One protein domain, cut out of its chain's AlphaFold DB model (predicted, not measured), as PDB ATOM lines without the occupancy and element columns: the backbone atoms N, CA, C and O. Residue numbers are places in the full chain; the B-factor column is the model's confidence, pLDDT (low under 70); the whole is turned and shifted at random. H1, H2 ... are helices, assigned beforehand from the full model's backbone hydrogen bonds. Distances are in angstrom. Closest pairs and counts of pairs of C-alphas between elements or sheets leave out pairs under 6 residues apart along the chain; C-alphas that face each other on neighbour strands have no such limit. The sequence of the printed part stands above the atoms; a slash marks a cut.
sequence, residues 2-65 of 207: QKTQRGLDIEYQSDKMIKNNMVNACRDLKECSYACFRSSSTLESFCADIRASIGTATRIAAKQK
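This is residues 2 to 65 of the 207 residues of an uncharacterized protein of Golovinomyces magnicellulatus (UniProt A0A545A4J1). One long helix, H4, makes most of the length of this domain; H2 packs on its residues 43 to 46 and the small H3 on its residues 46 to 53, while its last residues, 59 to 65, stick out free. At the other end of the long axis lie the small H1, which touches no helix, and the loop around Ile 10. The printed part has 64 residues with four named helices, in the order H1, H2, H3, H4, and no named strand; its class is all helix. The whole is loose, with a radius of gyration of the C-alphas of 13.6 A, and it spans 46 by 22 by 18 A.

H1, residues 2 to 5, is apart from H2, residues 15 to 25, from H3, residues 33 to 37, and from H4, residues 43 to 65. H2 touches H4, here with residues 43 to 46 of H4 alone; the closest C-alphas are those of Lys 19 and Leu 43, 5.4 A apart. These two helices run the same way at a shallow tilt of 28 degrees. H2 and H3 are close but not clearly touching, with 1 pair of C-alphas within 8 A, those of Val 23 and Cys 36, 5.7 A apart. H3 touches H4, here with residues 46 to 53 of H4 alone; the closest C-alphas are those of Ala 35 and Asp 49, 5.7 A apart. In H2, H3 and H4 every O i to N i+4 pair is within hydrogen-bond range; H1 is too short for such a pair, and its 1 pair of O i and N i+3 is not within range.

H1 begins at C-alpha 2, at (27.716, 15.335, 8.796), and has 4 residues. H2, from Asp 15 to Ala 25, begins at C-alpha 15, at (21.695, 19.177, 1.690), and measures 15.1 A from first to last C-alpha. H3, from Ser 33 to Phe 37, has 5 residues and measures 6.1 A. H4, from Leu 43 to Lys 65, is the longest helix with 23 residues and measures 33.0 A; it ends at C-alpha 65, at (0.419, 30.634, 30.811).

The two C-alphas farthest apart are those of Ile 10 and Lys 65, 46.1 A. The printed part has no cut. The link from H3 to H4 is tight, those from H1 to H2 and from H2 to H3 are short, and no link is long. The mean pLDDT of the printed part is 87.3; residues 2 to 5 and residue 65 are under 70.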
ATOM      1  N   GLN A   2      26.916  16.086   9.791       58.91
ATOM      2  CA  GLN A   2      27.716  15.335   8.796       58.91
ATOM      3  C   GLN A   2      27.858  13.822   9.050       58.91
ATOM      4  O   GLN A   2      27.897  13.041   8.105       58.91
ATOM      5  N   LYS A   3      27.930  13.380  10.315       64.56
ATOM      6  CA  LYS A   3      28.092  11.950  10.640       64.56
ATOM      7  C   LYS A   3      26.839  11.118  10.337       64.56
ATOM      8  O   LYS A   3      26.972   9.967   9.952       64.56
ATOM      9  N   THR A   4      25.647  11.701  10.472       67.38
ATOM     10  CA  THR A   4      24.369  11.038  10.165       67.38
ATOM     11  C   THR A   4      24.034  11.090   8.674       67.38
ATOM     12  O   THR A   4      23.437  10.153   8.160       67.38
ATOM     13  N   GLN A   5      24.480  12.129   7.958       67.25
ATOM     14  CA  GLN A   5      24.295  12.255   6.504       67.25
ATOM     15  C   GLN A   5      24.956  11.119   5.711       67.25
ATOM     16  O   GLN A   5      24.389  10.653   4.732       67.25
ATOM     17  N   ARG A   6      26.120  10.627   6.152       76.88
ATOM     18  CA  ARG A   6      26.890   9.581   5.448       76.88
ATOM     19  C   ARG A   6      26.259   8.184   5.482       76.88
ATOM     20  O   ARG A   6      26.746   7.301   4.788       76.88
ATOM     21  N   GLY A   7      25.232   7.978   6.309       78.69
ATOM     22  CA  GLY A   7      24.507   6.707   6.401       78.69
ATOM     23  C   GLY A   7      23.303   6.602   5.462       78.69
ATOM     24  O   GLY A   7      22.691   5.542   5.397       78.69
ATOM     25  N   LEU A   8      22.939   7.687   4.767       81.69
ATOM     26  CA  LEU A   8      21.860   7.690   3.777       81.69
ATOM     27  C   LEU A   8      22.381   7.229   2.414       81.69
ATOM     28  O   LEU A   8      23.570   7.365   2.129       81.69
ATOM     29  N   ASP A   9      21.492   6.727   1.559       82.19
ATOM     30  CA  ASP A   9      21.830   6.445   0.162       82.19
ATOM     31  C   ASP A   9      22.277   7.733  -0.557       82.19
ATOM     32  O   ASP A   9      21.835   8.831  -0.203       82.19
ATOM     33  N   ILE A  10      23.175   7.609  -1.537       80.56
ATOM     34  CA  ILE A  10      23.934   8.706  -2.162       80.56
ATOM     35  C   ILE A  10      23.022   9.843  -2.655       80.56
ATOM     36  O   ILE A  10      23.356  11.021  -2.517       80.56
ATOM     37  N   GLU A  11      21.828   9.505  -3.144       81.69
ATOM     38  CA  GLU A  11      20.822  10.445  -3.654       81.69
ATOM     39  C   GLU A  11      20.242  11.359  -2.557       81.69
ATOM     40  O   GLU A  11      19.899  12.521  -2.802       81.69
ATOM     41  N   TYR A  12      20.195  10.869  -1.319       78.94
ATOM     42  CA  TYR A  12      19.629  11.556  -0.157       78.94
ATOM     43  C   TYR A  12      20.682  12.251   0.710       78.94
ATOM     44  O   TYR A  12      20.325  12.949   1.659       78.94
ATOM     45  N   GLN A  13      21.971  12.115   0.388       83.12
ATOM     46  CA  GLN A  13      23.049  12.770   1.135       83.12
ATOM     47  C   GLN A  13      23.150  14.276   0.851       83.12
ATOM     48  O   GLN A  13      23.811  14.998   1.595       83.12
ATOM     49  N   SER A  14      22.500  14.768  -0.211       88.94
ATOM     50  CA  SER A  14      22.552  16.187  -0.561       88.94
ATOM     51  C   SER A  14      21.764  17.059   0.423       88.94
ATOM     52  O   SER A  14      20.620  16.766   0.780       88.94
ATOM     53  N   ASP A  15      22.338  18.207   0.792       88.06
ATOM     54  CA  ASP A  15      21.695  19.177   1.690       88.06
ATOM     55  C   ASP A  15      20.322  19.638   1.177       88.06
ATOM     56  O   ASP A  15      19.416  19.914   1.965       88.06
ATOM     57  N   LYS A  16      20.137  19.677  -0.149       88.69
ATOM     58  CA  LYS A  16      18.858  20.017  -0.783       88.69
ATOM     59  C   LYS A  16      17.778  18.982  -0.470       88.69
ATOM     60  O   LYS A  16      16.668  19.370  -0.109       88.69
ATOM     61  N   MET A  17      18.089  17.691  -0.593       89.94
ATOM     62  CA  MET A  17      17.120  16.622  -0.328       89.94
ATOM     63  C   MET A  17      16.791  16.521   1.153       89.94
ATOM     64  O   MET A  17      15.622  16.409   1.517       89.94
ATOM     65  N   ILE A  18      17.795  16.677   2.012       88.94
ATOM     66  CA  ILE A  18      17.599  16.702   3.463       88.94
ATOM     67  C   ILE A  18      16.703  17.872   3.856       88.94
ATOM     68  O   ILE A  18      15.743  17.686   4.599       88.94
ATOM     69  N   LYS A  19      16.958  19.065   3.308       90.94
ATOM     70  CA  LYS A  19      16.116  20.235   3.561       90.94
ATOM     71  C   LYS A  19      14.679  20.000   3.104       90.94
ATOM     72  O   LYS A  19      13.762  20.268   3.869       90.94
ATOM     73  N   ASN A  20      14.472  19.477   1.895       91.00
ATOM     74  CA  ASN A  20      13.133  19.180   1.380       91.00
ATOM     75  C   ASN A  20      12.391  18.169   2.264       91.00
ATOM     76  O   ASN A  20      11.210  18.355   2.549       91.00
ATOM     77  N   ASN A  21      13.090  17.139   2.744       90.50
ATOM     78  CA  ASN A  21      12.520  16.169   3.670       90.50
ATOM     79  C   ASN A  21      12.130  16.832   5.002       90.50
ATOM     80  O   ASN A  21      11.013  16.652   5.477       90.50
ATOM     81  N   MET A  22      12.994  17.684   5.563       91.50
ATOM     82  CA  MET A  22      12.667  18.433   6.779       91.50
ATOM     83  C   MET A  22      11.491  19.400   6.580       91.50
ATOM     84  O   MET A  22      10.642  19.507   7.457       91.50
ATOM     85  N   VAL A  23      11.400  20.081   5.432       92.81
ATOM     86  CA  VAL A  23      10.256  20.950   5.105       92.81
ATOM     87  C   VAL A  23       8.962  20.142   5.073       92.81
ATOM     88  O   VAL A  23       7.970  20.588   5.643       92.81
ATOM     89  N   ASN A  24       8.976  18.957   4.456       92.31
ATOM     90  CA  ASN A  24       7.815  18.070   4.418       92.31
ATOM     91  C   ASN A  24       7.448  17.553   5.815       92.31
ATOM     92  O   ASN A  24       6.282  17.615   6.189       92.31
ATOM     93  N   ALA A  25       8.430  17.120   6.610       92.31
ATOM     94  CA  ALA A  25       8.206  16.625   7.966       92.31
ATOM     95  C   ALA A  25       7.655  17.704   8.916       92.31
ATOM     96  O   ALA A  25       6.858  17.407   9.800       92.31
ATOM     97  N   CYS A  26       8.068  18.963   8.743       91.75
ATOM     98  CA  CYS A  26       7.637  20.075   9.590       91.75
ATOM     99  C   CYS A  26       6.395  20.816   9.067       91.75
ATOM    100  O   CYS A  26       5.949  21.756   9.724       91.75
ATOM    101  N   ARG A  27       5.833  20.420   7.915       89.75
ATOM    102  CA  ARG A  27       4.766  21.161   7.219       89.75
ATOM    103  C   ARG A  27       3.480  21.295   8.036       89.75
ATOM    104  O   ARG A  27       2.857  22.353   8.001       89.75
ATOM    105  N   ASP A  28       3.135  20.254   8.788       91.00
ATOM    106  CA  ASP A  28       1.893  20.182   9.569       91.00
ATOM    107  C   ASP A  28       2.073  20.642  11.028       91.00
ATOM    108  O   ASP A  28       1.129  20.646  11.818       91.00
ATOM    109  N   LEU A  29       3.284  21.069  11.402       92.75
ATOM    110  CA  LEU A  29       3.567  21.612  12.727       92.75
ATOM    111  C   LEU A  29       3.264  23.110  12.747       92.75
ATOM    112  O   LEU A  29       3.955  23.914  12.113       92.75
ATOM    113  N   LYS A  30       2.261  23.511  13.534       91.50
ATOM    114  CA  LYS A  30       1.870  24.924  13.685       91.50
ATOM    115  C   LYS A  30       3.039  25.805  14.138       91.50
ATOM    116  O   LYS A  30       3.148  26.950  13.712       91.50
ATOM    117  N   GLU A  31       3.937  25.262  14.957       94.06
ATOM    118  CA  GLU A  31       5.110  25.943  15.503       94.06
ATOM    119  C   GLU A  31       6.165  26.228  14.434       94.06
ATOM    120  O   GLU A  31       6.958  27.149  14.605       94.06
ATOM    121  N   CYS A  32       6.174  25.464  13.339       93.62
ATOM    122  CA  CYS A  32       7.125  25.577  12.231       93.62
ATOM    123  C   CYS A  32       6.497  26.179  10.966       93.62
ATOM    124  O   CYS A  32       7.212  26.412   9.994       93.62
ATOM    125  N   SER A  33       5.191  26.475  10.981       92.06
ATOM    126  CA  SER A  33       4.429  26.957   9.821       92.06
ATOM    127  C   SER A  33       5.113  28.128   9.102       92.06
ATOM    128  O   SER A  33       5.265  28.105   7.881       92.06
ATOM    129  N   TYR A  34       5.620  29.111   9.854       90.56
ATOM    130  CA  TYR A  34       6.316  30.266   9.282       90.56
ATOM    131  C   TYR A  34       7.666  29.899   8.641       90.56
ATOM    132  O   TYR A  34       7.963  30.346   7.531       90.56
ATOM    133  N   ALA A  35       8.462  29.050   9.299       92.12
ATOM    134  CA  ALA A  35       9.743  28.579   8.768       92.12
ATOM    135  C   ALA A  35       9.560  27.722   7.500       92.12
ATOM    136  O   ALA A  35      10.350  27.826   6.564       92.12
ATOM    137  N   CYS A  36       8.497  26.915   7.435       91.81
ATOM    138  CA  CYS A  36       8.141  26.128   6.252       91.81
ATOM    139  C   CYS A  36       7.591  26.994   5.109       91.81
ATOM    140  O   CYS A  36       7.886  26.719   3.949       91.81
ATOM    141  N   PHE A  37       6.826  28.047   5.415       90.62
ATOM    142  CA  PHE A  37       6.305  28.984   4.415       90.62
ATOM    143  C   PHE A  37       7.420  29.801   3.749       90.62
ATOM    144  O   PHE A  37       7.426  29.973   2.531       90.62
ATOM    145  N   ARG A  38       8.389  30.279   4.538       88.50
ATOM    146  CA  ARG A  38       9.540  31.048   4.053       88.50
ATOM    147  C   ARG A  38      10.839  30.279   4.278       88.50
ATOM    148  O   ARG A  38      11.718  30.728   5.007       88.50
ATOM    149  N   SER A  39      10.966  29.118   3.639       85.00
ATOM    150  CA  SER A  39      12.148  28.274   3.816       85.00
ATOM    151  C   SER A  39      13.411  28.945   3.265       85.00
ATOM    152  O   SER A  39      13.457  29.324   2.090       85.00
ATOM    153  N   SER A  40      14.457  29.025   4.084       88.31
ATOM    154  CA  SER A  40      15.784  29.484   3.668       88.31
ATOM    155  C   SER A  40      16.403  28.613   2.559       88.31
ATOM    156  O   SER A  40      16.060  27.439   2.365       88.31
ATOM    157  N   SER A  41      17.331  29.185   1.786       85.69
ATOM    158  CA  SER A  41      17.970  28.498   0.653       85.69
ATOM    159  C   SER A  41      18.917  27.380   1.101       85.69
ATOM    160  O   SER A  41      18.925  26.315   0.479       85.69
ATOM    161  N   THR A  42      19.627  27.571   2.213       91.00
ATOM    162  CA  THR A  42      20.577  26.610   2.791       91.00
ATOM    163  C   THR A  42      19.939  25.768   3.901       91.00
ATOM    164  O   THR A  42      19.001  26.199   4.578       91.00
ATOM    165  N   LEU A  43      20.454  24.550   4.099       90.25
ATOM    166  CA  LEU A  43      20.005  23.655   5.169       90.25
ATOM    167  C   LEU A  43      20.296  24.243   6.558       90.25
ATOM    168  O   LEU A  43      19.462  24.161   7.452       90.25
ATOM    169  N   GLU A  44      21.462  24.862   6.740       91.88
ATOM    170  CA  GLU A  44      21.874  25.423   8.029       91.88
ATOM    171  C   GLU A  44      20.989  26.595   8.468       91.88
ATOM    172  O   GLU A  44      20.520  26.613   9.610       91.88
ATOM    173  N   SER A  45      20.692  27.523   7.552       92.06
ATOM    174  CA  SER A  45      19.775  28.631   7.824       92.06
ATOM    175  C   SER A  45      18.364  28.118   8.100       92.06
ATOM    176  O   SER A  45      17.753  28.544   9.071       92.06
ATOM    177  N   PHE A  46      17.884  27.119   7.350       93.38
ATOM    178  CA  PHE A  46      16.581  26.507   7.627       93.38
ATOM    179  C   PHE A  46      16.526  25.839   9.014       93.38
ATOM    180  O   PHE A  46      15.566  26.013   9.760       93.38
ATOM    181  N   CYS A  47      17.586  25.138   9.425       93.31
ATOM    182  CA  CYS A  47      17.702  24.588  10.778       93.31
ATOM    183  C   CYS A  47      17.733  25.677  11.863       93.31
ATOM    184  O   CYS A  47      17.276  25.439  12.984       93.31
ATOM    185  N   ALA A  48      18.320  26.844  11.586       94.25
ATOM    186  CA  ALA A  48      18.272  27.992  12.491       94.25
ATOM    187  C   ALA A  48      16.851  28.568  12.582       94.25
ATOM    188  O   ALA A  48      16.368  28.794  13.692       94.25
ATOM    189  N   ASP A  49      16.158  28.696  11.450       93.62
ATOM    190  CA  ASP A  49      14.776  29.180  11.378       93.62
ATOM    191  C   ASP A  49      13.818  28.268  12.148       93.62
ATOM    192  O   ASP A  49      13.013  28.758  12.932       93.62
ATOM    193  N   ILE A  50      13.939  26.943  12.009       95.25
ATOM    194  CA  ILE A  50      13.121  25.975  12.761       95.25
ATOM    195  C   ILE A  50      13.358  26.109  14.268       95.25
ATOM    196  O   ILE A  50      12.404  26.203  15.041       95.25
ATOM    197  N   ARG A  51      14.623  26.179  14.703       95.19
ATOM    198  CA  ARG A  51      14.963  26.376  16.123       95.19
ATOM    199  C   ARG A  51      14.404  27.693  16.658       95.19
ATOM    200  O   ARG A  51      13.853  27.717  17.757       95.19
ATOM    201  N   ALA A  52      14.507  28.767  15.878       93.88
ATOM    202  CA  ALA A  52      13.944  30.063  16.229       93.88
ATOM    203  C   ALA A  52      12.412  30.006  16.303       93.88
ATOM    204  O   ALA A  52      11.839  30.482  17.280       93.88
ATOM    205  N   SER A  53      11.759  29.373  15.329       94.06
ATOM    206  CA  SER A  53      10.304  29.225  15.254       94.06
ATOM    207  C   SER A  53       9.767  28.476  16.474       94.06
ATOM    208  O   SER A  53       8.927  29.011  17.200       94.06
ATOM    209  N   ILE A  54      10.356  27.326  16.812       94.62
ATOM    210  CA  ILE A  54      10.020  26.566  18.025       94.62
ATOM    211  C   ILE A  54      10.273  27.411  19.280       94.62
ATOM    212  O   ILE A  54       9.390  27.526  20.126       94.62
ATOM    213  N   GLY A  55      11.435  28.065  19.390       94.25
ATOM    214  CA  GLY A  55      11.762  28.935  20.525       94.25
ATOM    215  C   GLY A  55      10.814  30.131  20.681       94.25
ATOM    216  O   GLY A  55      10.553  30.600  21.789       94.25
ATOM    217  N   THR A  56      10.269  30.647  19.577       93.19
ATOM    218  CA  THR A  56       9.247  31.696  19.620       93.19
ATOM    219  C   THR A  56       7.896  31.155  20.063       93.19
ATOM    220  O   THR A  56       7.278  31.761  20.938       93.19
ATOM    221  N   ALA A  57       7.476  30.000  19.545       93.12
ATOM    222  CA  ALA A  57       6.226  29.356  19.921       93.12
ATOM    223  C   ALA A  57       6.211  28.975  21.409       93.12
ATOM    224  O   ALA A  57       5.238  29.266  22.105       93.12
ATOM    225  N   THR A  58       7.307  28.414  21.933       92.75
ATOM    226  CA  THR A  58       7.437  28.073  23.359       92.75
ATOM    227  C   THR A  58       7.407  29.311  24.249       92.75
ATOM    228  O   THR A  58       6.689  29.321  25.246       92.75
ATOM    229  N   ARG A  59       8.109  30.392  23.876       91.62
ATOM    230  CA  ARG A  59       8.070  31.669  24.608       91.62
ATOM    231  C   ARG A  59       6.670  32.278  24.624       91.62
ATOM    232  O   ARG A  59       6.247  32.789  25.658       91.62
ATOM    233  N   ILE A  60       5.961  32.251  23.496       89.56
ATOM    234  CA  ILE A  60       4.581  32.745  23.418       89.56
ATOM    235  C   ILE A  60       3.683  31.889  24.314       89.56
ATOM    236  O   ILE A  60       2.981  32.442  25.151       89.56
ATOM    237  N   ALA A  61       3.762  30.560  24.219       87.50
ATOM    238  CA  ALA A  61       2.982  29.655  25.059       87.50
ATOM    239  C   ALA A  61       3.268  29.839  26.562       87.50
ATOM    240  O   ALA A  61       2.339  29.818  27.364       87.50
ATOM    241  N   ALA A  62       4.525  30.070  26.952       84.00
ATOM    242  CA  ALA A  62       4.897  30.366  28.335       84.00
ATOM    243  C   ALA A  62       4.303  31.699  28.818       84.00
ATOM    244  O   ALA A  62       3.731  31.749  29.904       84.00
ATOM    245  N   LYS A  63       4.353  32.752  27.990       79.25
ATOM    246  CA  LYS A  63       3.733  34.051  28.304       79.25
ATOM    247  C   LYS A  63       2.213  33.972  28.439       79.25
ATOM    248  O   LYS A  63       1.660  34.640  29.297       79.25
ATOM    249  N   GLN A  64       1.546  33.157  27.621       70.25
ATOM    250  CA  GLN A  64       0.095  32.943  27.720       70.25
ATOM    251  C   GLN A  64      -0.296  32.150  28.983       70.25
ATOM    252  O   GLN A  64      -1.406  32.293  29.481       70.25
ATOM    253  N   LYS A  65       0.615  31.327  29.525       62.25
ATOM    254  CA  LYS A  65       0.419  30.634  30.811       62.25
ATOM    255  C   LYS A  65       0.700  31.538  32.016       62.25
ATOM    256  O   LYS A  65       0.042  31.388  33.037       62.25
TER     257      LYS A  65